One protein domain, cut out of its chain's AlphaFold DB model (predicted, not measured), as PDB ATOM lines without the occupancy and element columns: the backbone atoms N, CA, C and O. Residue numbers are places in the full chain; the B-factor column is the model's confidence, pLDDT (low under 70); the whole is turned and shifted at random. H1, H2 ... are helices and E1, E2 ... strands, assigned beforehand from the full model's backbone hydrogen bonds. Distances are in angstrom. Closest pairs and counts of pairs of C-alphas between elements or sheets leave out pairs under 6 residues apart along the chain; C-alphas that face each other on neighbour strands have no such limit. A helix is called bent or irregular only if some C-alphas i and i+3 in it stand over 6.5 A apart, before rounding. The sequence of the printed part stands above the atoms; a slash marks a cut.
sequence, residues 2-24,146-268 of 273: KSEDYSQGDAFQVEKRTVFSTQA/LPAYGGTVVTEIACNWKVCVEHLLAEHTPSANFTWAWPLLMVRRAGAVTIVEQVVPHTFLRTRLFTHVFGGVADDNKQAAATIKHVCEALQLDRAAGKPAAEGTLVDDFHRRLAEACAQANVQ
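Overview. This is residues 2 to 24 and 146 to 268 of the 273 residues of the protein "Rieske domain-containing protein" of Reyranella soli (UniProt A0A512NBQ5). A twisted antiparallel sheet of five strands has two helices over one face: the long H4 over E1 and E5, and the shorter H3 over E4. Three more helices, H1, H2 and H5, gather towards the end of the sheet where E1 and E4 end, with H5 packing on H3 and H2. The printed part has 146 residues with five named helices and five named strands, in the chain order H1 H2 E1 H3 E2 E3 E4 E5 H4 H5, and its class is mixed. The sheet's order is E1 E5 E4 E3 E2. The whole is compact, with a radius of gyration of the C-alphas of 15.2 A, and elongated, spanning 45 by 28 by 26 A.

Along the chain. The strands are E1, residues 149 to 157; E2, residues 178 to 181; E3, residues 185 to 190; E4, residues 193 to 203, 30.7 A long; and E5, residues 206 to 214, 25.6 A. The helices are H1, residues 4 to 7, beginning at C-alpha 4 (-0.630, 34.615, 76.481); H2, residues 10 to 18; H3, residues 161 to 170; H4, residues 218 to 240, 32.2 A; and H5, residues 249 to 268, 29.8 A, ending at C-alpha 268 (8.007, 53.799, 67.233). H4 has a kink of 32 degrees near residue 225 and is irregular: C-alphas 220 and 223 are 7.4 A apart.

Arrangement. E2 E3 E4 E5 form a meander, each strand the antiparallel neighbour of the one before. N 187 and O 179 are 2.8 A apart between E3 and E2, N 195 and O 188 2.8 A between E4 and E3, and N 210 and O 198 2.9 A between E5 and E4. Edge strand E1 is antiparallel to E5, with N 155 and O 209 at 2.9 A. H3 and H4 are on the same face, giving two layers, helices on one face of a sheet; each has a height over the sheet of 8.0 A and runs along the strands. They touch at Cys 164 and Cys 232, C-alphas 5.8 A apart, at a steep tilt of 69.6 degrees, only just short of perpendicular. H5 touches H3 with residues 250 to 254 alone, the closest C-alphas being those of Glu 166 and Val 251, 5.7 A. H5 touches H2 with residues 261 to 265 alone, about perpendicular at 82 degrees, closest at Thr 18 and Ala 261, C-alphas 5.8 A apart. H1 touches H4 at Ser 7 and Ala 240, C-alphas 5.5 A apart. Every O i to N i+4 pair is within hydrogen-bond range in H3, against 4 of 5 in H2, 15 of 19 in H4 and 12 of 16 in H5; H1 is too short for such a pair.

Size, cuts and confidence. The two farthest C-alphas, of Asp 220 and Val 267, are 46.8 A apart. Residues 25 to 145 are cut out, and C-alphas 24 and 146 are 18.3 A apart across the cut. Of the links printed whole, none is long. The mean pLDDT of the printed part is 93.2, with residues 265 to 268 under 70.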
ATOM      1  N   LYS A   2       1.816  37.803  81.336       88.31
ATOM      2  CA  LYS A   2       0.518  37.099  81.237       88.31
ATOM      3  C   LYS A   2       0.689  35.727  80.574       88.31
ATOM      4  O   LYS A   2       1.712  35.483  79.940       88.31
ATOM      5  N   SER A   3      -0.284  34.822  80.704       89.19
ATOM      6  CA  SER A   3      -0.200  33.464  80.130       89.19
ATOM      7  C   SER A   3      -0.091  33.473  78.601       89.19
ATOM      8  O   SER A   3       0.573  32.607  78.018       89.19
ATOM      9  N   GLU A   4      -0.687  34.463  77.935       89.94
ATOM     10  CA  GLU A   4      -0.630  34.615  76.481       89.94
ATOM     11  C   GLU A   4       0.800  34.858  75.993       89.94
ATOM     12  O   GLU A   4       1.175  34.331  74.949       89.94
ATOM     13  N   ASP A   5       1.643  35.530  76.784       90.19
ATOM     14  CA  ASP A   5       3.042  35.803  76.422       90.19
ATOM     15  C   ASP A   5       3.866  34.510  76.252       90.19
ATOM     16  O   ASP A   5       4.918  34.512  75.604       90.19
ATOM     17  N   TYR A   6       3.400  33.395  76.825       92.06
ATOM     18  CA  TYR A   6       4.054  32.083  76.769       92.06
ATOM     19  C   TYR A   6       3.322  31.069  75.891       92.06
ATOM     20  O   TYR A   6       3.889  30.017  75.603       92.06
ATOM     21  N   SER A   7       2.078  31.348  75.498       89.38
ATOM     22  CA  SER A   7       1.226  30.417  74.746       89.38
ATOM     23  C   SER A   7       0.832  30.928  73.358       89.38
ATOM     24  O   SER A   7       0.487  30.115  72.505       89.38
ATOM     25  N   GLN A   8       0.962  32.235  73.097       88.88
ATOM     26  CA  GLN A   8       0.636  32.888  71.827       88.88
ATOM     27  C   GLN A   8       1.839  33.615  71.209       88.88
ATOM     28  O   GLN A   8       2.618  34.282  71.888       88.88
ATOM     29  N   GLY A   9       1.980  33.513  69.886       86.06
ATOM     30  CA  GLY A   9       3.162  33.986  69.155       86.06
ATOM     31  C   GLY A   9       3.284  35.504  68.968       86.06
ATOM     32  O   GLY A   9       4.333  35.961  68.508       86.06
ATOM     33  N   ASP A  10       2.259  36.285  69.306       88.25
ATOM     34  CA  ASP A  10       2.217  37.730  69.033       88.25
ATOM     35  C   ASP A  10       3.265  38.498  69.843       88.25
ATOM     36  O   ASP A  10       4.022  39.301  69.286       88.25
ATOM     37  N   ALA A  11       3.396  38.173  71.136       85.81
ATOM     38  CA  ALA A  11       4.420  38.747  72.008       85.81
ATOM     39  C   ALA A  11       5.829  38.517  71.439       85.81
ATOM     40  O   ALA A  11       6.660  39.424  71.424       85.81
ATOM     41  N   PHE A  12       6.079  37.344  70.851       89.31
ATOM     42  CA  PHE A  12       7.371  37.024  70.250       89.31
ATOM     43  C   PHE A  12       7.703  37.898  69.035       89.31
ATOM     44  O   PHE A  12       8.869  38.215  68.814       89.31
ATOM     45  N   GLN A  13       6.713  38.348  68.257       89.62
ATOM     46  CA  GLN A  13       6.979  39.291  67.161       89.62
ATOM     47  C   GLN A  13       7.373  40.679  67.672       89.62
ATOM     48  O   GLN A  13       8.162  41.368  67.023       89.62
ATOM     49  N   VAL A  14       6.843  41.104  68.822       91.19
ATOM     50  CA  VAL A  14       7.286  42.336  69.490       91.19
ATOM     51  C   VAL A  14       8.704  42.149  70.028       91.19
ATOM     52  O   VAL A  14       9.587  42.914  69.657       91.19
ATOM     53  N   GLU A  15       8.962  41.071  70.774       93.19
ATOM     54  CA  GLU A  15      10.281  40.740  71.341       93.19
ATOM     55  C   GLU A  15      11.386  40.691  70.272       93.19
ATOM     56  O   GLU A  15      12.489  41.201  70.475       93.19
ATOM     57  N   LYS A  16      11.093  40.143  69.085       91.56
ATOM     58  CA  LYS A  16      12.022  40.152  67.943       91.56
ATOM     59  C   LYS A  16      12.417  41.551  67.482       91.56
ATOM     60  O   LYS A  16      13.551  41.740  67.041       91.56
ATOM     61  N   ARG A  17      11.481  42.500  67.531       89.81
ATOM     62  CA  ARG A  17      11.652  43.875  67.046       89.81
ATOM     63  C   ARG A  17      12.225  44.813  68.099       89.81
ATOM     64  O   ARG A  17      12.840  45.798  67.706       89.81
ATOM     65  N   THR A  18      12.043  44.519  69.383       90.50
ATOM     66  CA  THR A  18      12.465  45.401  70.482       90.50
ATOM     67  C   THR A  18      13.652  44.870  71.264       90.50
ATOM     68  O   THR A  18      14.549  45.637  71.599       90.50
ATOM     69  N   VAL A  19      13.690  43.565  71.539       92.69
ATOM     70  CA  VAL A  19      14.752  42.927  72.322       92.69
ATOM     71  C   VAL A  19      15.825  42.400  71.378       92.69
ATOM     72  O   VAL A  19      16.953  42.878  71.380       92.69
ATOM     73  N   PHE A  20      15.500  41.441  70.511       92.81
ATOM     74  CA  PHE A  20      16.542  40.738  69.751       92.81
ATOM     75  C   PHE A  20      17.197  41.584  68.650       92.81
ATOM     76  O   PHE A  20      18.301  41.279  68.215       92.81
ATOM     77  N   SER A  21      16.549  42.648  68.185       90.38
ATOM     78  CA  SER A  21      17.132  43.560  67.195       90.38
ATOM     79  C   SER A  21      18.130  44.553  67.802       90.38
ATOM     80  O   SER A  21      19.090  44.941  67.135       90.38
ATOM     81  N   THR A  22      17.920  44.952  69.058       89.75
ATOM     82  CA  THR A  22      18.650  46.060  69.690       89.75
ATOM     83  C   THR A  22      19.775  45.593  70.603       89.75
ATOM     84  O   THR A  22      20.717  46.346  70.838       89.75
ATOM     85  N   GLN A  23      19.693  44.367  71.122       92.88
ATOM     86  CA  GLN A  23      20.650  43.840  72.092       92.88
ATOM     87  C   GLN A  23      21.811  43.092  71.425       92.88
ATOM     88  O   GLN A  23      21.692  42.587  70.307       92.88
ATOM     89  N   ALA A  24      22.926  42.977  72.152       94.38
ATOM     90  CA  ALA A  24      23.990  42.036  71.826       94.38
ATOM     91  C   ALA A  24      23.497  40.604  72.081       94.38
ATOM     92  O   ALA A  24      23.075  40.264  73.187       94.38
ATOM     93  N   LEU A 146      37.064  34.110  81.003       90.94
ATOM     94  CA  LEU A 146      36.724  32.688  81.046       90.94
ATOM     95  C   LEU A 146      37.999  31.826  80.976       90.94
ATOM     96  O   LEU A 146      38.941  32.199  80.274       90.94
ATOM     97  N   PRO A 147      38.046  30.679  81.683       93.94
ATOM     98  CA  PRO A 147      39.104  29.680  81.513       93.94
ATOM     99  C   PRO A 147      39.128  29.072  80.098       93.94
ATOM    100  O   PRO A 147      38.340  29.439  79.232       93.94
ATOM    101  N   ALA A 148      40.005  28.095  79.855       94.31
ATOM    102  CA  ALA A 148      40.065  27.394  78.570       94.31
ATOM    103  C   ALA A 148      38.730  26.710  78.218       94.31
ATOM    104  O   ALA A 148      38.106  26.078  79.069       94.31
ATOM    105  N   TYR A 149      38.305  26.812  76.959       96.25
ATOM    106  CA  TYR A 149      37.061  26.207  76.485       96.25
ATOM    107  C   TYR A 149      37.132  24.672  76.503       96.25
ATOM    108  O   TYR A 149      38.045  24.069  75.944       96.25
ATOM    109  N   GLY A 150      36.144  24.059  77.149       95.94
ATOM    110  CA  GLY A 150      36.038  22.629  77.437       95.94
ATOM    111  C   GLY A 150      34.954  21.887  76.655       95.94
ATOM    112  O   GLY A 150      34.750  20.688  76.853       95.94
ATOM    113  N   GLY A 151      34.235  22.592  75.779       96.88
ATOM    114  CA  GLY A 151      33.165  22.039  74.952       96.88
ATOM    115  C   GLY A 151      31.795  22.654  75.238       96.88
ATOM    116  O   GLY A 151      31.635  23.526  76.092       96.88
ATOM    117  N   THR A 152      30.791  22.168  74.509       97.06
ATOM    118  CA  THR A 152      29.401  22.617  74.634       97.06
ATOM    119  C   THR A 152      28.452  21.433  74.610       97.06
ATOM    120  O   THR A 152      28.570  20.566  73.745       97.06
ATOM    121  N   VAL A 153      27.470  21.442  75.508       97.12
ATOM    122  CA  VAL A 153      26.280  20.589  75.415       97.12
ATOM    123  C   VAL A 153      25.146  21.413  74.816       97.12
ATOM    124  O   VAL A 153      24.879  22.521  75.273       97.12
ATOM    125  N   VAL A 154      24.474  20.882  73.796       96.69
ATOM    126  CA  VAL A 154      23.298  21.523  73.191       96.69
ATOM    127  C   VAL A 154      22.058  20.740  73.580       96.69
ATOM    128  O   VAL A 154      21.991  19.531  73.361       96.69
ATOM    129  N   THR A 155      21.071  21.438  74.132       97.69
ATOM    130  CA  THR A 155      19.810  20.844  74.575       97.69
ATOM    131  C   THR A 155      18.636  21.550  73.911       97.69
ATOM    132  O   THR A 155      18.490  22.763  74.011       97.69
ATOM    133  N   GLU A 156      17.795  20.784  73.220       97.25
ATOM    134  CA  GLU A 156      16.532  21.262  72.653       97.25
ATOM    135  C   GLU A 156      15.433  21.146  73.713       97.25
ATOM    136  O   GLU A 156      15.211  20.066  74.267       97.25
ATOM    137  N   ILE A 157      14.739  22.251  73.977       98.38
ATOM    138  CA  ILE A 157      13.727  22.366  75.026       98.38
ATOM    139  C   ILE A 157      12.412  22.833  74.399       98.38
ATOM    140  O   ILE A 157      12.357  23.856  73.703       98.38
ATOM    141  N   ALA A 158      11.330  22.091  74.645       98.00
ATOM    142  CA  ALA A 158       9.988  22.427  74.178       98.00
ATOM    143  C   ALA A 158       9.321  23.526  75.032       98.00
ATOM    144  O   ALA A 158       8.236  23.332  75.575       98.00
ATOM    145  N   CYS A 159       9.961  24.691  75.132       97.69
ATOM    146  CA  CYS A 159       9.443  25.849  75.852       97.69
ATOM    147  C   CYS A 159       9.706  27.161  75.104       97.69
ATOM    148  O   CYS A 159      10.585  27.262  74.239       97.69
ATOM    149  N   ASN A 160       8.955  28.191  75.480       97.44
ATOM    150  CA  ASN A 160       9.269  29.572  75.177       97.44
ATOM    151  C   ASN A 160      10.567  29.979  75.889       97.44
ATOM    152  O   ASN A 160      10.833  29.559  77.017       97.44
ATOM    153  N   TRP A 161      11.368  30.822  75.239       97.06
ATOM    154  CA  TRP A 161      12.685  31.225  75.740       97.06
ATOM    155  C   TRP A 161      12.628  31.891  77.119       97.06
ATOM    156  O   TRP A 161      13.525  31.682  77.933       97.06
ATOM    157  N   LYS A 162      11.546  32.629  77.404       97.38
ATOM    158  CA  LYS A 162      11.336  33.300  78.691       97.38
ATOM    159  C   LYS A 162      11.272  32.312  79.845       97.38
ATOM    160  O   LYS A 162      11.834  32.590  80.892       97.38
ATOM    161  N   VAL A 163      10.658  31.144  79.640       97.94
ATOM    162  CA  VAL A 163      10.577  30.084  80.661       97.94
ATOM    163  C   VAL A 163      11.967  29.584  81.035       97.94
ATOM    164  O   VAL A 163      12.262  29.387  82.210       97.94
ATOM    165  N   CYS A 164      12.829  29.408  80.032       97.69
ATOM    166  CA  CYS A 164      14.201  28.971  80.249       97.69
ATOM    167  C   CYS A 164      14.999  30.041  81.006       97.69
ATOM    168  O   CYS A 164      15.620  29.726  82.013       97.69
ATOM    169  N   VAL A 165      14.912  31.312  80.593       98.06
ATOM    170  CA  VAL A 165      15.573  32.421  81.305       98.06
ATOM    171  C   VAL A 165      15.071  32.538  82.747       98.06
ATOM    172  O   VAL A 165      15.882  32.586  83.662       98.06
ATOM    173  N   GLU A 166      13.757  32.514  82.972       97.88
ATOM    174  CA  GLU A 166      13.164  32.549  84.317       97.88
ATOM    175  C   GLU A 166      13.700  31.445  85.216       97.88
ATOM    176  O   GLU A 166      14.101  31.725  86.341       97.88
ATOM    177  N   HIS A 167      13.718  30.202  84.729       97.75
ATOM    178  CA  HIS A 167      14.212  29.080  85.513       97.75
ATOM    179  C   HIS A 167      15.684  29.267  85.883       97.75
ATOM    180  O   HIS A 167      16.035  29.160  87.053       97.75
ATOM    181  N   LEU A 168      16.532  29.615  84.914       97.38
ATOM    182  CA  LEU A 168      17.966  29.776  85.146       97.38
ATOM    183  C   LEU A 168      18.277  30.953  86.085       97.38
ATOM    184  O   LEU A 168      19.219  30.879  86.874       97.38
ATOM    185  N   LEU A 169      17.475  32.020  86.048       97.62
ATOM    186  CA  LEU A 169      17.597  33.146  86.975       97.62
ATOM    187  C   LEU A 169      17.064  32.823  88.377       97.62
ATOM    188  O   LEU A 169      17.661  33.274  89.352       97.62
ATOM    189  N   ALA A 170      15.982  32.048  88.494       96.38
ATOM    190  CA  ALA A 170      15.379  31.680  89.779       96.38
ATOM    191  C   ALA A 170      16.301  30.812  90.654       96.38
ATOM    192  O   ALA A 170      16.231  30.879  91.877       96.38
ATOM    193  N   GLU A 171      17.205  30.047  90.038       93.56
ATOM    194  CA  GLU A 171      18.216  29.243  90.742       93.56
ATOM    195  C   GLU A 171      19.344  30.092  91.368       93.56
ATOM    196  O   GLU A 171      20.251  29.554  92.005       93.56
ATOM    197  N   HIS A 172      19.328  31.418  91.180       94.12
ATOM    198  CA  HIS A 172      20.435  32.292  91.548       94.12
ATOM    199  C   HIS A 172      20.000  33.553  92.294       94.12
ATOM    200  O   HIS A 172      18.895  34.072  92.165       94.12
ATOM    201  N   THR A 173      20.953  34.097  93.046       90.00
ATOM    202  CA  THR A 173      20.897  35.452  93.594       90.00
ATOM    203  C   THR A 173      22.092  36.253  93.073       90.00
ATOM    204  O   THR A 173      23.119  35.661  92.714       90.00
ATOM    205  N   PRO A 174      21.992  37.594  92.997       89.06
ATOM    206  CA  PRO A 174      23.116  38.432  92.594       89.06
ATOM    207  C   PRO A 174      24.352  38.155  93.457       89.06
ATOM    208  O   PRO A 174      24.319  38.288  94.679       89.06
ATOM    209  N   SER A 175      25.454  37.755  92.824       91.25
ATOM    210  CA  SER A 175      26.711  37.447  93.506       91.25
ATOM    211  C   SER A 175      27.896  37.646  92.565       91.25
ATOM    212  O   SER A 175      27.730  37.714  91.352       91.25
ATOM    213  N   ALA A 176      29.118  37.672  93.102       89.62
ATOM    214  CA  ALA A 176      30.329  37.735  92.276       89.62
ATOM    215  C   ALA A 176      30.518  36.492  91.376       89.62
ATOM    216  O   ALA A 176      31.217  36.549  90.366       89.62
ATOM    217  N   ASN A 177      29.884  35.369  91.729       92.56
ATOM    218  CA  ASN A 177      30.003  34.099  91.015       92.56
ATOM    219  C   ASN A 177      28.915  33.896  89.956       92.56
ATOM    220  O   ASN A 177      28.958  32.903  89.231       92.56
ATOM    221  N   PHE A 178      27.954  34.814  89.854       94.38
ATOM    222  CA  PHE A 178      26.876  34.738  88.884       94.38
ATOM    223  C   PHE A 178      26.729  36.067  88.150       94.38
ATOM    224  O   PHE A 178      26.472  37.106  88.752       94.38
ATOM    225  N   THR A 179      26.865  36.026  86.831       93.19
ATOM    226  CA  THR A 179      26.643  37.179  85.962       93.19
ATOM    227  C   THR A 179      25.536  36.841  84.985       93.19
ATOM    228  O   THR A 179      25.598  35.826  84.300       93.19
ATOM    229  N   TRP A 180      24.550  37.719  84.876       94.38
ATOM    230  CA  TRP A 180      23.549  37.645  83.825       94.38
ATOM    231  C   TRP A 180      23.769  38.790  82.838       94.38
ATOM    232  O   TRP A 180      23.596  39.965  83.167       94.38
ATOM    233  N   ALA A 181      24.185  38.434  81.625       93.38
ATOM    234  CA  ALA A 181      24.288  39.346  80.501       93.38
ATOM    235  C   ALA A 181      22.968  39.319  79.724       93.38
ATOM    236  O   ALA A 181      22.638  38.366  79.010       93.38
ATOM    237  N   TRP A 182      22.194  40.390  79.912       93.31
ATOM    238  CA  TRP A 182      20.891  40.577  79.286       93.31
ATOM    239  C   TRP A 182      20.958  40.411  77.752       93.31
ATOM    240  O   TRP A 182      21.855  40.983  77.134       93.31
ATOM    241  N   PRO A 183      19.993  39.709  77.118       93.56
ATOM    242  CA  PRO A 183      18.889  38.969  77.742       93.56
ATOM    243  C   PRO A 183      19.189  37.477  77.954       93.56
ATOM    244  O   PRO A 183      18.506  36.828  78.739       93.56
ATOM    245  N   LEU A 184      20.154  36.924  77.216       95.88
ATOM    246  CA  LEU A 184      20.174  35.504  76.841       95.88
ATOM    247  C   LEU A 184      21.402  34.731  77.337       95.88
ATOM    248  O   LEU A 184      21.626  33.609  76.881       95.88
ATOM    249  N   LEU A 185      22.217  35.316  78.215       95.81
ATOM    250  CA  LEU A 185      23.458  34.692  78.655       95.81
ATOM    251  C   LEU A 185      23.606  34.731  80.176       95.81
ATOM    252  O   LEU A 185      23.673  35.804  80.776       95.81
ATOM    253  N   MET A 186      23.724  33.559  80.790       95.81
ATOM    254  CA  MET A 186      24.019  33.413  82.212       95.81
ATOM    255  C   MET A 186      25.398  32.780  82.376       95.81
ATOM    256  O   MET A 186      25.732  31.810  81.705       95.81
ATOM    257  N   VAL A 187      26.213  33.338  83.264       95.00
ATOM    258  CA  VAL A 187      27.589  32.911  83.525       95.00
ATOM    259  C   VAL A 187      27.705  32.557  84.998       95.00
ATOM    260  O   VAL A 187      27.607  33.429  85.863       95.00
ATOM    261  N   ARG A 188      27.948  31.281  85.286       94.44
ATOM    262  CA  ARG A 188      28.100  30.739  86.636       94.44
ATOM    263  C   ARG A 188      29.519  30.246  86.864       94.44
ATOM    264  O   ARG A 188      30.027  29.424  86.107       94.44
ATOM    265  N   ARG A 189      30.142  30.705  87.945       93.69
ATOM    266  CA  ARG A 189      31.516  30.374  88.335       93.69
ATOM    267  C   ARG A 189      31.513  29.487  89.571       93.69
ATOM    268  O   ARG A 189      30.896  29.823  90.577       93.69
ATOM    269  N   ALA A 190      32.216  28.363  89.497       89.69
ATOM    270  CA  ALA A 190      32.387  27.429  90.601       89.69
ATOM    271  C   ALA A 190      33.844  26.946  90.639       89.69
ATOM    272  O   ALA A 190      34.229  25.992  89.961       89.69
ATOM    273  N   GLY A 191      34.675  27.632  91.428       89.56
ATOM    274  CA  GLY A 191      36.108  27.351  91.495       89.56
ATOM    275  C   GLY A 191      36.792  27.599  90.149       89.56
ATOM    276  O   GLY A 191      36.740  28.708  89.626       89.56
ATOM    277  N   ALA A 192      37.433  26.567  89.595       92.12
ATOM    278  CA  ALA A 192      38.134  26.641  88.310       92.12
ATOM    279  C   ALA A 192      37.216  26.463  87.085       92.12
ATOM    280  O   ALA A 192      37.660  26.682  85.959       92.12
ATOM    281  N   VAL A 193      35.960  26.057  87.295       95.19
ATOM    282  CA  VAL A 193      35.002  25.795  86.218       95.19
ATOM    283  C   VAL A 193      34.039  26.966  86.094       95.19
ATOM    284  O   VAL A 193      33.441  27.409  87.079       95.19
ATOM    285  N   THR A 194      33.838  27.424  84.862       96.12
ATOM    286  CA  THR A 194      32.794  28.387  84.520       96.12
ATOM    287  C   THR A 194      31.827  27.753  83.532       96.12
ATOM    288  O   THR A 194      32.237  27.218  82.503       96.12
ATOM    289  N   ILE A 195      30.538  27.820  83.844       96.38
ATOM    290  CA  ILE A 195      29.450  27.361  82.984       96.38
ATOM    291  C   ILE A 195      28.757  28.591  82.417       96.38
ATOM    292  O   ILE A 195      28.357  29.486  83.161       96.38
ATOM    293  N   VAL A 196      28.640  28.632  81.096       96.62
ATOM    294  CA  VAL A 196      27.947  29.691  80.371       96.62
ATOM    295  C   VAL A 196      26.735  29.087  79.681       96.62
ATOM    296  O   VAL A 196      26.863  28.249  78.791       96.62
ATOM    297  N   GLU A 197      25.559  29.521  80.102       97.62
ATOM    298  CA  GLU A 197      24.273  29.108  79.566       97.62
ATOM    299  C   GLU A 197      23.763  30.164  78.597       97.62
ATOM    300  O   GLU A 197      23.324  31.248  78.985       97.62
ATOM    301  N   GLN A 198      23.859  29.838  77.312       96.88
ATOM    302  CA  GLN A 198      23.352  30.641  76.213       96.88
ATOM    303  C   GLN A 198      21.965  30.122  75.812       96.88
ATOM    304  O   GLN A 198      21.816  29.015  75.285       96.88
ATOM    305  N   VAL A 199      20.945  30.951  76.020       97.88
ATOM    306  CA  VAL A 199      19.563  30.677  75.615       97.88
ATOM    307  C   VAL A 199      19.351  31.165  74.186       97.88
ATOM    308  O   VAL A 199      19.529  32.339  73.880       97.88
ATOM    309  N   VAL A 200      18.928  30.278  73.291       96.25
ATOM    310  CA  VAL A 200      18.667  30.604  71.886       96.25
ATOM    311  C   VAL A 200      17.190  30.359  71.568       96.25
ATOM    312  O   VAL A 200      16.775  29.204  71.419       96.25
ATOM    313  N   PRO A 201      16.386  31.428  71.413       94.19
ATOM    314  CA  PRO A 201      15.018  31.326  70.913       94.19
ATOM    315  C   PRO A 201      15.042  30.886  69.440       94.19
ATOM    316  O   PRO A 201      15.301  31.700  68.546       94.19
ATOM    317  N   HIS A 202      14.807  29.596  69.182       89.50
ATOM    318  CA  HIS A 202      14.831  29.032  67.830       89.50
ATOM    319  C   HIS A 202      13.499  29.272  67.112       89.50
ATOM    320  O   HIS A 202      13.461  29.821  66.011       89.50
ATOM    321  N   THR A 203      12.399  28.914  67.774       89.62
ATOM    322  CA  THR A 203      11.031  29.311  67.415       89.62
ATOM    323  C   THR A 203      10.273  29.698  68.685       89.62
ATOM    324  O   THR A 203      10.814  29.615  69.786       89.62
ATOM    325  N   PHE A 204       9.014  30.119  68.556       91.69
ATOM    326  CA  PHE A 204       8.230  30.607  69.692       91.69
ATOM    327  C   PHE A 204       8.143  29.622  70.881       91.69
ATOM    328  O   PHE A 204       8.220  30.057  72.027       91.69
ATOM    329  N   LEU A 205       8.029  28.311  70.623       94.56
ATOM    330  CA  LEU A 205       7.957  27.249  71.647       94.56
ATOM    331  C   LEU A 205       9.113  26.242  71.538       94.56
ATOM    332  O   LEU A 205       8.980  25.075  71.926       94.56
ATOM    333  N   ARG A 206      10.230  26.655  70.932       95.44
ATOM    334  CA  ARG A 206      11.449  25.846  70.850       95.44
ATOM    335  C   ARG A 206      12.643  26.702  71.213       95.44
ATOM    336  O   ARG A 206      13.001  27.634  70.491       95.44
ATOM    337  N   THR A 207      13.272  26.325  72.311       97.06
ATOM    338  CA  THR A 207      14.465  26.971  72.833       97.06
ATOM    339  C   THR A 207      15.615  25.985  72.768       97.06
ATOM    340  O   THR A 207      15.468  24.832  73.161       97.06
ATOM    341  N   ARG A 208      16.767  26.438  72.280       97.19
ATOM    342  CA  ARG A 208      18.027  25.710  72.429       97.19
ATOM    343  C   ARG A 208      18.791  26.304  73.591       97.19
ATOM    344  O   ARG A 208      19.004  27.513  73.615       97.19
ATOM    345  N   LEU A 209      19.229  25.463  74.511       97.88
ATOM    346  CA  LEU A 209      20.179  25.832  75.545       97.88
ATOM    347  C   LEU A 209      21.556  25.308  75.146       97.88
ATOM    348  O   LEU A 209      21.738  24.103  74.963       97.88
ATOM    349  N   PHE A 210      22.508  26.220  74.994       97.44
ATOM    350  CA  PHE A 210      23.916  25.895  74.818       97.44
ATOM    351  C   PHE A 210      24.596  26.053  76.177       97.44
ATOM    352  O   PHE A 210      24.699  27.158  76.703       97.44
ATOM    353  N   THR A 211      25.041  24.941  76.751       97.69
ATOM    354  CA  THR A 211      25.819  24.913  77.990       97.69
ATOM    355  C   THR A 211      27.290  24.823  77.610       97.69
ATOM    356  O   THR A 211      27.817  23.731  77.376       97.69
ATOM    357  N   HIS A 212      27.945  25.975  77.493       97.19
ATOM    358  CA  HIS A 212      29.383  26.051  77.263       97.19
ATOM    359  C   HIS A 212      30.115  25.856  78.589       97.19
ATOM    360  O   HIS A 212      29.799  26.505  79.588       97.19
ATOM    361  N   VAL A 213      31.109  24.976  78.601       97.25
ATOM    362  CA  VAL A 213      31.904  24.683  79.796       97.25
ATOM    363  C   VAL A 213      33.319  25.180  79.572       97.25
ATOM    364  O   VAL A 213      33.933  24.876  78.553       97.25
ATOM    365  N   PHE A 214      33.839  25.944  80.525       96.50
ATOM    366  CA  PHE A 214      35.195  26.476  80.523       96.50
ATOM    367  C   PHE A 214      35.926  25.992  81.777       96.50
ATOM    368  O   PHE A 214      35.361  26.011  82.868       96.50
ATOM    369  N   GLY A 215      37.174  25.546  81.630       96.00
ATOM    370  CA  GLY A 215      37.989  25.010  82.728       96.00
ATOM    371  C   GLY A 215      37.603  23.592  83.160       96.00
ATOM    372  O   GLY A 215      38.048  23.133  84.206       96.00
ATOM    373  N   GLY A 216      36.785  22.899  82.365       94.62
ATOM    374  CA  GLY A 216      36.312  21.534  82.612       94.62
ATOM    375  C   GLY A 216      35.964  20.818  81.307       94.62
ATOM    376  O   GLY A 216      36.379  21.260  80.241       94.62
ATOM    377  N   VAL A 217      35.189  19.733  81.377       93.75
ATOM    378  CA  VAL A 217      34.720  18.982  80.201       93.75
ATOM    379  C   VAL A 217      33.202  19.106  80.091       93.75
ATOM    380  O   VAL A 217      32.477  18.967  81.074       93.75
ATOM    381  N   ALA A 218      32.701  19.381  78.886       92.00
ATOM    382  CA  ALA A 218      31.271  19.601  78.672       92.00
ATOM    383  C   ALA A 218      30.394  18.390  79.025       92.00
ATOM    384  O   ALA A 218      29.293  18.558  79.548       92.00
ATOM    385  N   ASP A 219      30.895  17.179  78.787       92.94
ATOM    386  CA  ASP A 219      30.155  15.933  78.991       92.94
ATOM    387  C   ASP A 219      29.683  15.718  80.437       92.94
ATOM    388  O   ASP A 219      28.591  15.181  80.637       92.94
ATOM    389  N   ASP A 220      30.417  16.243  81.422       93.38
ATOM    390  CA  ASP A 220      30.059  16.168  82.846       93.38
ATOM    391  C   ASP A 220      28.753  16.920  83.168       93.38
ATOM    392  O   ASP A 220      28.129  16.699  84.205       93.38
ATOM    393  N   ASN A 221      28.299  17.794  82.264       93.75
ATOM    394  CA  ASN A 221      27.118  18.637  82.443       93.75
ATOM    395  C   ASN A 221      25.885  18.130  81.674       93.75
ATOM    396  O   ASN A 221      24.822  18.750  81.746       93.75
ATOM    397  N   LYS A 222      25.976  16.985  80.977       95.00
ATOM    398  CA  LYS A 222      24.848  16.399  80.223       95.00
ATOM    399  C   LYS A 222      23.630  16.121  81.103       95.00
ATOM    400  O   LYS A 222      22.506  16.423  80.706       95.00
ATOM    401  N   GLN A 223      23.846  15.578  82.303       96.50
ATOM    402  CA  GLN A 223      22.752  15.271  83.227       96.50
ATOM    403  C   GLN A 223      22.068  16.544  83.739       96.50
ATOM    404  O   GLN A 223      20.842  16.602  83.779       96.50
ATOM    405  N   ALA A 224      22.844  17.578  84.079       95.31
ATOM    406  CA  ALA A 224      22.297  18.863  84.509       95.31
ATOM    407  C   ALA A 224      21.466  19.519  83.391       95.31
ATOM    408  O   ALA A 224      20.335  19.935  83.633       95.31
ATOM    409  N   ALA A 225      21.971  19.520  82.152       95.69
ATOM    410  CA  ALA A 225      21.242  20.038  80.995       95.69
ATOM    411  C   ALA A 225      19.926  19.272  80.729       95.69
ATOM    412  O   ALA A 225      18.898  19.881  80.420       95.69
ATOM    413  N   ALA A 226      19.923  17.946  80.910       97.38
ATOM    414  CA  ALA A 226      18.712  17.130  80.813       97.38
ATOM    415  C   ALA A 226      17.683  17.468  81.908       97.38
ATOM    416  O   ALA A 226      16.485  17.536  81.622       97.38
ATOM    417  N   THR A 227      18.137  17.729  83.139       98.19
ATOM    418  CA  THR A 227      17.270  18.201  84.228       98.19
ATOM    419  C   THR A 227      16.650  19.557  83.896       98.19
ATOM    420  O   THR A 227      15.430  19.695  83.982       98.19
ATOM    421  N   ILE A 228      17.453  20.525  83.436       98.00
ATOM    422  CA  ILE A 228      16.972  21.861  83.038       98.00
ATOM    423  C   ILE A 228      15.886  21.744  81.967       98.00
ATOM    424  O   ILE A 228      14.840  22.383  82.076       98.00
ATOM    425  N   LYS A 229      16.095  20.888  80.956       98.50
ATOM    426  CA  LYS A 229      15.082  20.614  79.930       98.50
ATOM    427  C   LYS A 229      13.763  20.162  80.549       98.50
ATOM    428  O   LYS A 229      12.728  20.750  80.249       98.50
ATOM    429  N   HIS A 230      13.799  19.130  81.393       98.44
ATOM    430  CA  HIS A 230      12.588  18.564  81.982       98.44
ATOM    431  C   HIS A 230      11.824  19.600  82.820       98.44
ATOM    432  O   HIS A 230      10.606  19.728  82.685       98.44
ATOM    433  N   VAL A 231      12.546  20.389  83.623       98.44
ATOM    434  CA  VAL A 231      11.958  21.460  84.435       98.44
ATOM    435  C   VAL A 231      11.343  22.545  83.550       98.44
ATOM    436  O   VAL A 231      10.194  22.921  83.762       98.44
ATOM    437  N   CYS A 232      12.047  23.011  82.518       98.44
ATOM    438  CA  CYS A 232      11.533  24.044  81.615       98.44
ATOM    439  C   CYS A 232      10.283  23.592  80.843       98.44
ATOM    440  O   CYS A 232       9.362  24.383  80.650       98.44
ATOM    441  N   GLU A 233      10.227  22.333  80.404       98.56
ATOM    442  CA  GLU A 233       9.054  21.779  79.713       98.56
ATOM    443  C   GLU A 233       7.838  21.678  80.650       98.56
ATOM    444  O   GLU A 233       6.722  21.992  80.235       98.56
ATOM    445  N   ALA A 234       8.043  21.334  81.925       98.31
ATOM    446  CA  ALA A 234       6.985  21.371  82.936       98.31
ATOM    447  C   ALA A 234       6.536  22.812  83.243       98.31
ATOM    448  O   ALA A 234       5.341  23.112  83.225       98.31
ATOM    449  N   LEU A 235       7.488  23.731  83.437       98.06
ATOM    450  CA  LEU A 235       7.205  25.146  83.690       98.06
ATOM    451  C   LEU A 235       6.475  25.810  82.516       98.06
ATOM    452  O   LEU A 235       5.651  26.695  82.729       98.06
ATOM    453  N   GLN A 236       6.718  25.375  81.280       98.12
ATOM    454  CA  GLN A 236       5.976  25.861  80.118       98.12
ATOM    455  C   GLN A 236       4.474  25.558  80.226       98.12
ATOM    456  O   GLN A 236       3.655  26.410  79.870       98.12
ATOM    457  N   LEU A 237       4.103  24.369  80.711       97.06
ATOM    458  CA  LEU A 237       2.701  24.012  80.949       97.06
ATOM    459  C   LEU A 237       2.102  24.877  82.060       97.06
ATOM    460  O   LEU A 237       0.990  25.383  81.919       97.06
ATOM    461  N   ASP A 238       2.870  25.111  83.122       97.56
ATOM    462  CA  ASP A 238       2.463  25.969  84.231       97.56
ATOM    463  C   ASP A 238       2.200  27.415  83.781       97.56
ATOM    464  O   ASP A 238       1.148  27.973  84.104       97.56
ATOM    465  N   ARG A 239       3.089  28.011  82.972       96.81
ATOM    466  CA  ARG A 239       2.894  29.364  82.415       96.81
ATOM    467  C   ARG A 239       1.685  29.444  81.494       96.81
ATOM    468  O   ARG A 239       0.922  30.405  81.576       96.81
ATOM    469  N   ALA A 240       1.483  28.433  80.646       94.19
ATOM    470  CA  ALA A 240       0.311  28.360  79.776       94.19
ATOM    471  C   ALA A 240      -0.999  28.266  80.582       94.19
ATOM    472  O   ALA A 240      -2.010  28.828  80.171       94.19
ATOM    473  N   ALA A 241      -0.966  27.626  81.756       95.38
ATOM    474  CA  ALA A 241      -2.083  27.560  82.700       95.38
ATOM    475  C   ALA A 241      -2.226  28.811  83.595       95.38
ATOM    476  O   ALA A 241      -3.070  28.829  84.490       95.38
ATOM    477  N   GLY A 242      -1.412  29.853  83.386       94.75
ATOM    478  CA  GLY A 242      -1.474  31.104  84.148       94.75
ATOM    479  C   GLY A 242      -0.774  31.072  85.505       94.75
ATOM    480  O   GLY A 242      -0.926  32.017  86.279       94.75
ATOM    481  N   LYS A 243       0.012  30.033  85.812       96.25
ATOM    482  CA  LYS A 243       0.823  30.016  87.035       96.25
ATOM    483  C   LYS A 243       2.034  30.948  86.881       96.25
ATOM    484  O   LYS A 243       2.765  30.830  85.890       96.25
ATOM    485  N   PRO A 244       2.283  31.844  87.852       93.25
ATOM    486  CA  PRO A 244       3.370  32.813  87.772       93.25
ATOM    487  C   PRO A 244       4.746  32.145  87.865       93.25
ATOM    488  O   PRO A 244       4.870  30.981  88.255       93.25
ATOM    489  N   ALA A 245       5.783  32.898  87.491       92.19
ATOM    490  CA  ALA A 245       7.161  32.483  87.709       92.19
ATOM    491  C   ALA A 245       7.534  32.425  89.186       92.19
ATOM    492  O   ALA A 245       6.866  33.031  90.020       92.19
ATOM    493  N   ALA A 246       8.585  31.659  89.488       90.38
ATOM    494  CA  ALA A 246       9.173  31.672  90.815       90.38
ATOM    495  C   ALA A 246       9.631  33.100  91.142       90.38
ATOM    496  O   ALA A 246      10.208  33.776  90.288       90.38
ATOM    497  N   GLU A 247       9.345  33.545  92.360       89.00
ATOM    498  CA  GLU A 247       9.761  34.862  92.833       89.00
ATOM    499  C   GLU A 247      11.283  34.907  92.997       89.00
ATOM    500  O   GLU A 247      11.911  33.937  93.426       89.00
ATOM    501  N   GLY A 248      11.887  36.046  92.666       92.62
ATOM    502  CA  GLY A 248      13.321  36.238  92.821       92.62
ATOM    503  C   GLY A 248      13.787  37.533  92.180       92.62
ATOM    504  O   GLY A 248      13.338  37.902  91.098       92.62
ATOM    505  N   THR A 249      14.758  38.198  92.806       94.69
ATOM    506  CA  THR A 249      15.211  39.535  92.384       94.69
ATOM    507  C   THR A 249      15.669  39.590  90.924       94.69
ATOM    508  O   THR A 249      15.478  40.600  90.255       94.69
ATOM    509  N   LEU A 250      16.286  38.514  90.420       96.56
ATOM    510  CA  LEU A 250      16.728  38.420  89.025       96.56
ATOM    511  C   LEU A 250      15.562  38.175  88.058       96.56
ATOM    512  O   LEU A 250      15.564  38.717  86.955       96.56
ATOM    513  N   VAL A 251      14.563  37.390  88.468       97.19
ATOM    514  CA  VAL A 251      13.347  37.142  87.678       97.19
ATOM    515  C   VAL A 251      12.520  38.423  87.570       97.19
ATOM    516  O   VAL A 251      12.079  38.778  86.476       97.19
ATOM    517  N   ASP A 252      12.392  39.168  88.669       95.69
ATOM    518  CA  ASP A 252      11.706  40.461  88.693       95.69
ATOM    519  C   ASP A 252      12.413  41.484  87.790       95.69
ATOM    520  O   ASP A 252      11.768  42.180  86.999       95.69
ATOM    521  N   ASP A 253      13.751  41.541  87.845       96.31
ATOM    522  CA  ASP A 253      14.558  42.385  86.956       96.31
ATOM    523  C   ASP A 253      14.385  41.985  85.479       96.31
ATOM    524  O   ASP A 253      14.261  42.847  84.606       96.31
ATOM    525  N   PHE A 254      14.299  40.680  85.195       97.06
ATOM    526  CA  PHE A 254      14.003  40.159  83.862       97.06
ATOM    527  C   PHE A 254      12.644  40.608  83.339       97.06
ATOM    528  O   PHE A 254      12.570  41.177  82.246       97.06
ATOM    529  N   HIS A 255      11.580  40.418  84.116       96.25
ATOM    530  CA  HIS A 255      10.237  40.838  83.718       96.25
ATOM    531  C   HIS A 255      10.145  42.350  83.527       96.25
ATOM    532  O   HIS A 255       9.547  42.798  82.548       96.25
ATOM    533  N   ARG A 256      10.774  43.134  84.409       96.06
ATOM    534  CA  ARG A 256      10.806  44.596  84.312       96.06
ATOM    535  C   ARG A 256      11.486  45.062  83.023       96.06
ATOM    536  O   ARG A 256      10.872  45.795  82.250       96.06
ATOM    537  N   ARG A 257      12.714  44.607  82.752       95.75
ATOM    538  CA  ARG A 257      13.465  44.986  81.539       95.75
ATOM    539  C   ARG A 257      12.768  44.525  80.260       95.75
ATOM    540  O   ARG A 257      12.773  45.248  79.265       95.75
ATOM    541  N   LEU A 258      12.150  43.341  80.277       95.12
ATOM    542  CA  LEU A 258      11.389  42.834  79.136       95.12
ATOM    543  C   LEU A 258      10.169  43.715  78.848       95.12
ATOM    544  O   LEU A 258       9.938  44.083  77.698       95.12
ATOM    545  N   ALA A 259       9.416  44.082  79.887       93.62
ATOM    546  CA  ALA A 259       8.267  44.970  79.761       93.62
ATOM    547  C   ALA A 259       8.679  46.362  79.251       93.62
ATOM    548  O   ALA A 259       8.040  46.884  78.339       93.62
ATOM    549  N   GLU A 260       9.768  46.930  79.779       93.56
ATOM    550  CA  GLU A 260      10.336  48.204  79.319       93.56
ATOM    551  C   GLU A 260      10.724  48.153  77.836       93.56
ATOM    552  O   GLU A 260      10.342  49.037  77.069       93.56
ATOM    553  N   ALA A 261      11.424  47.098  77.404       91.50
ATOM    554  CA  ALA A 261      11.818  46.927  76.007       91.50
ATOM    555  C   ALA A 261      10.599  46.776  75.082       91.50
ATOM    556  O   ALA A 261      10.522  47.420  74.037       91.50
ATOM    557  N   CYS A 262       9.612  45.962  75.459       89.62
ATOM    558  CA  CYS A 262       8.400  45.777  74.662       89.62
ATOM    559  C   CYS A 262       7.512  47.031  74.623       89.62
ATOM    560  O   CYS A 262       6.880  47.283  73.600       89.62
ATOM    561  N   ALA A 263       7.501  47.856  75.672       87.44
ATOM    562  CA  ALA A 263       6.762  49.119  75.680       87.44
ATOM    563  C   ALA A 263       7.319  50.143  74.674       87.44
ATOM    564  O   ALA A 263       6.554  50.934  74.123       87.44
ATOM    565  N   GLN A 264       8.623  50.105  74.378       74.94
ATOM    566  CA  GLN A 264       9.254  51.008  73.406       74.94
ATOM    567  C   GLN A 264       8.776  50.775  71.960       74.94
ATOM    568  O   GLN A 264       8.780  51.723  71.175       74.94
ATOM    569  N   ALA A 265       8.295  49.571  71.607       66.69
ATOM    570  CA  ALA A 265       7.681  49.326  70.291       66.69
ATOM    571  C   ALA A 265       6.435  50.187  70.058       66.69
ATOM    572  O   ALA A 265       6.237  50.680  68.952       66.69
ATOM    573  N   ASN A 266       5.634  50.424  71.099       54.84
ATOM    574  CA  ASN A 266       4.385  51.183  70.986       54.84
ATOM    575  C   ASN A 266       4.607  52.686  70.729       54.84
ATOM    576  O   ASN A 266       3.645  53.406  70.485       54.84
ATOM    577  N   VAL A 267       5.853  53.168  70.806       54.66
ATOM    578  CA  VAL A 267       6.222  54.576  70.573       54.66
ATOM    579  C   VAL A 267       6.822  54.785  69.175       54.66
ATOM    580  O   VAL A 267       6.850  55.910  68.686       54.66
ATOM    581  N   GLN A 268       7.300  53.720  68.519       46.94
ATOM    582  CA  GLN A 268       8.007  53.799  67.233       46.94
ATOM    583  C   GLN A 268       7.185  53.372  66.012       46.94
ATOM    584  O   GLN A 268       7.679  53.533  64.896       46.94
TER     585      GLN A 268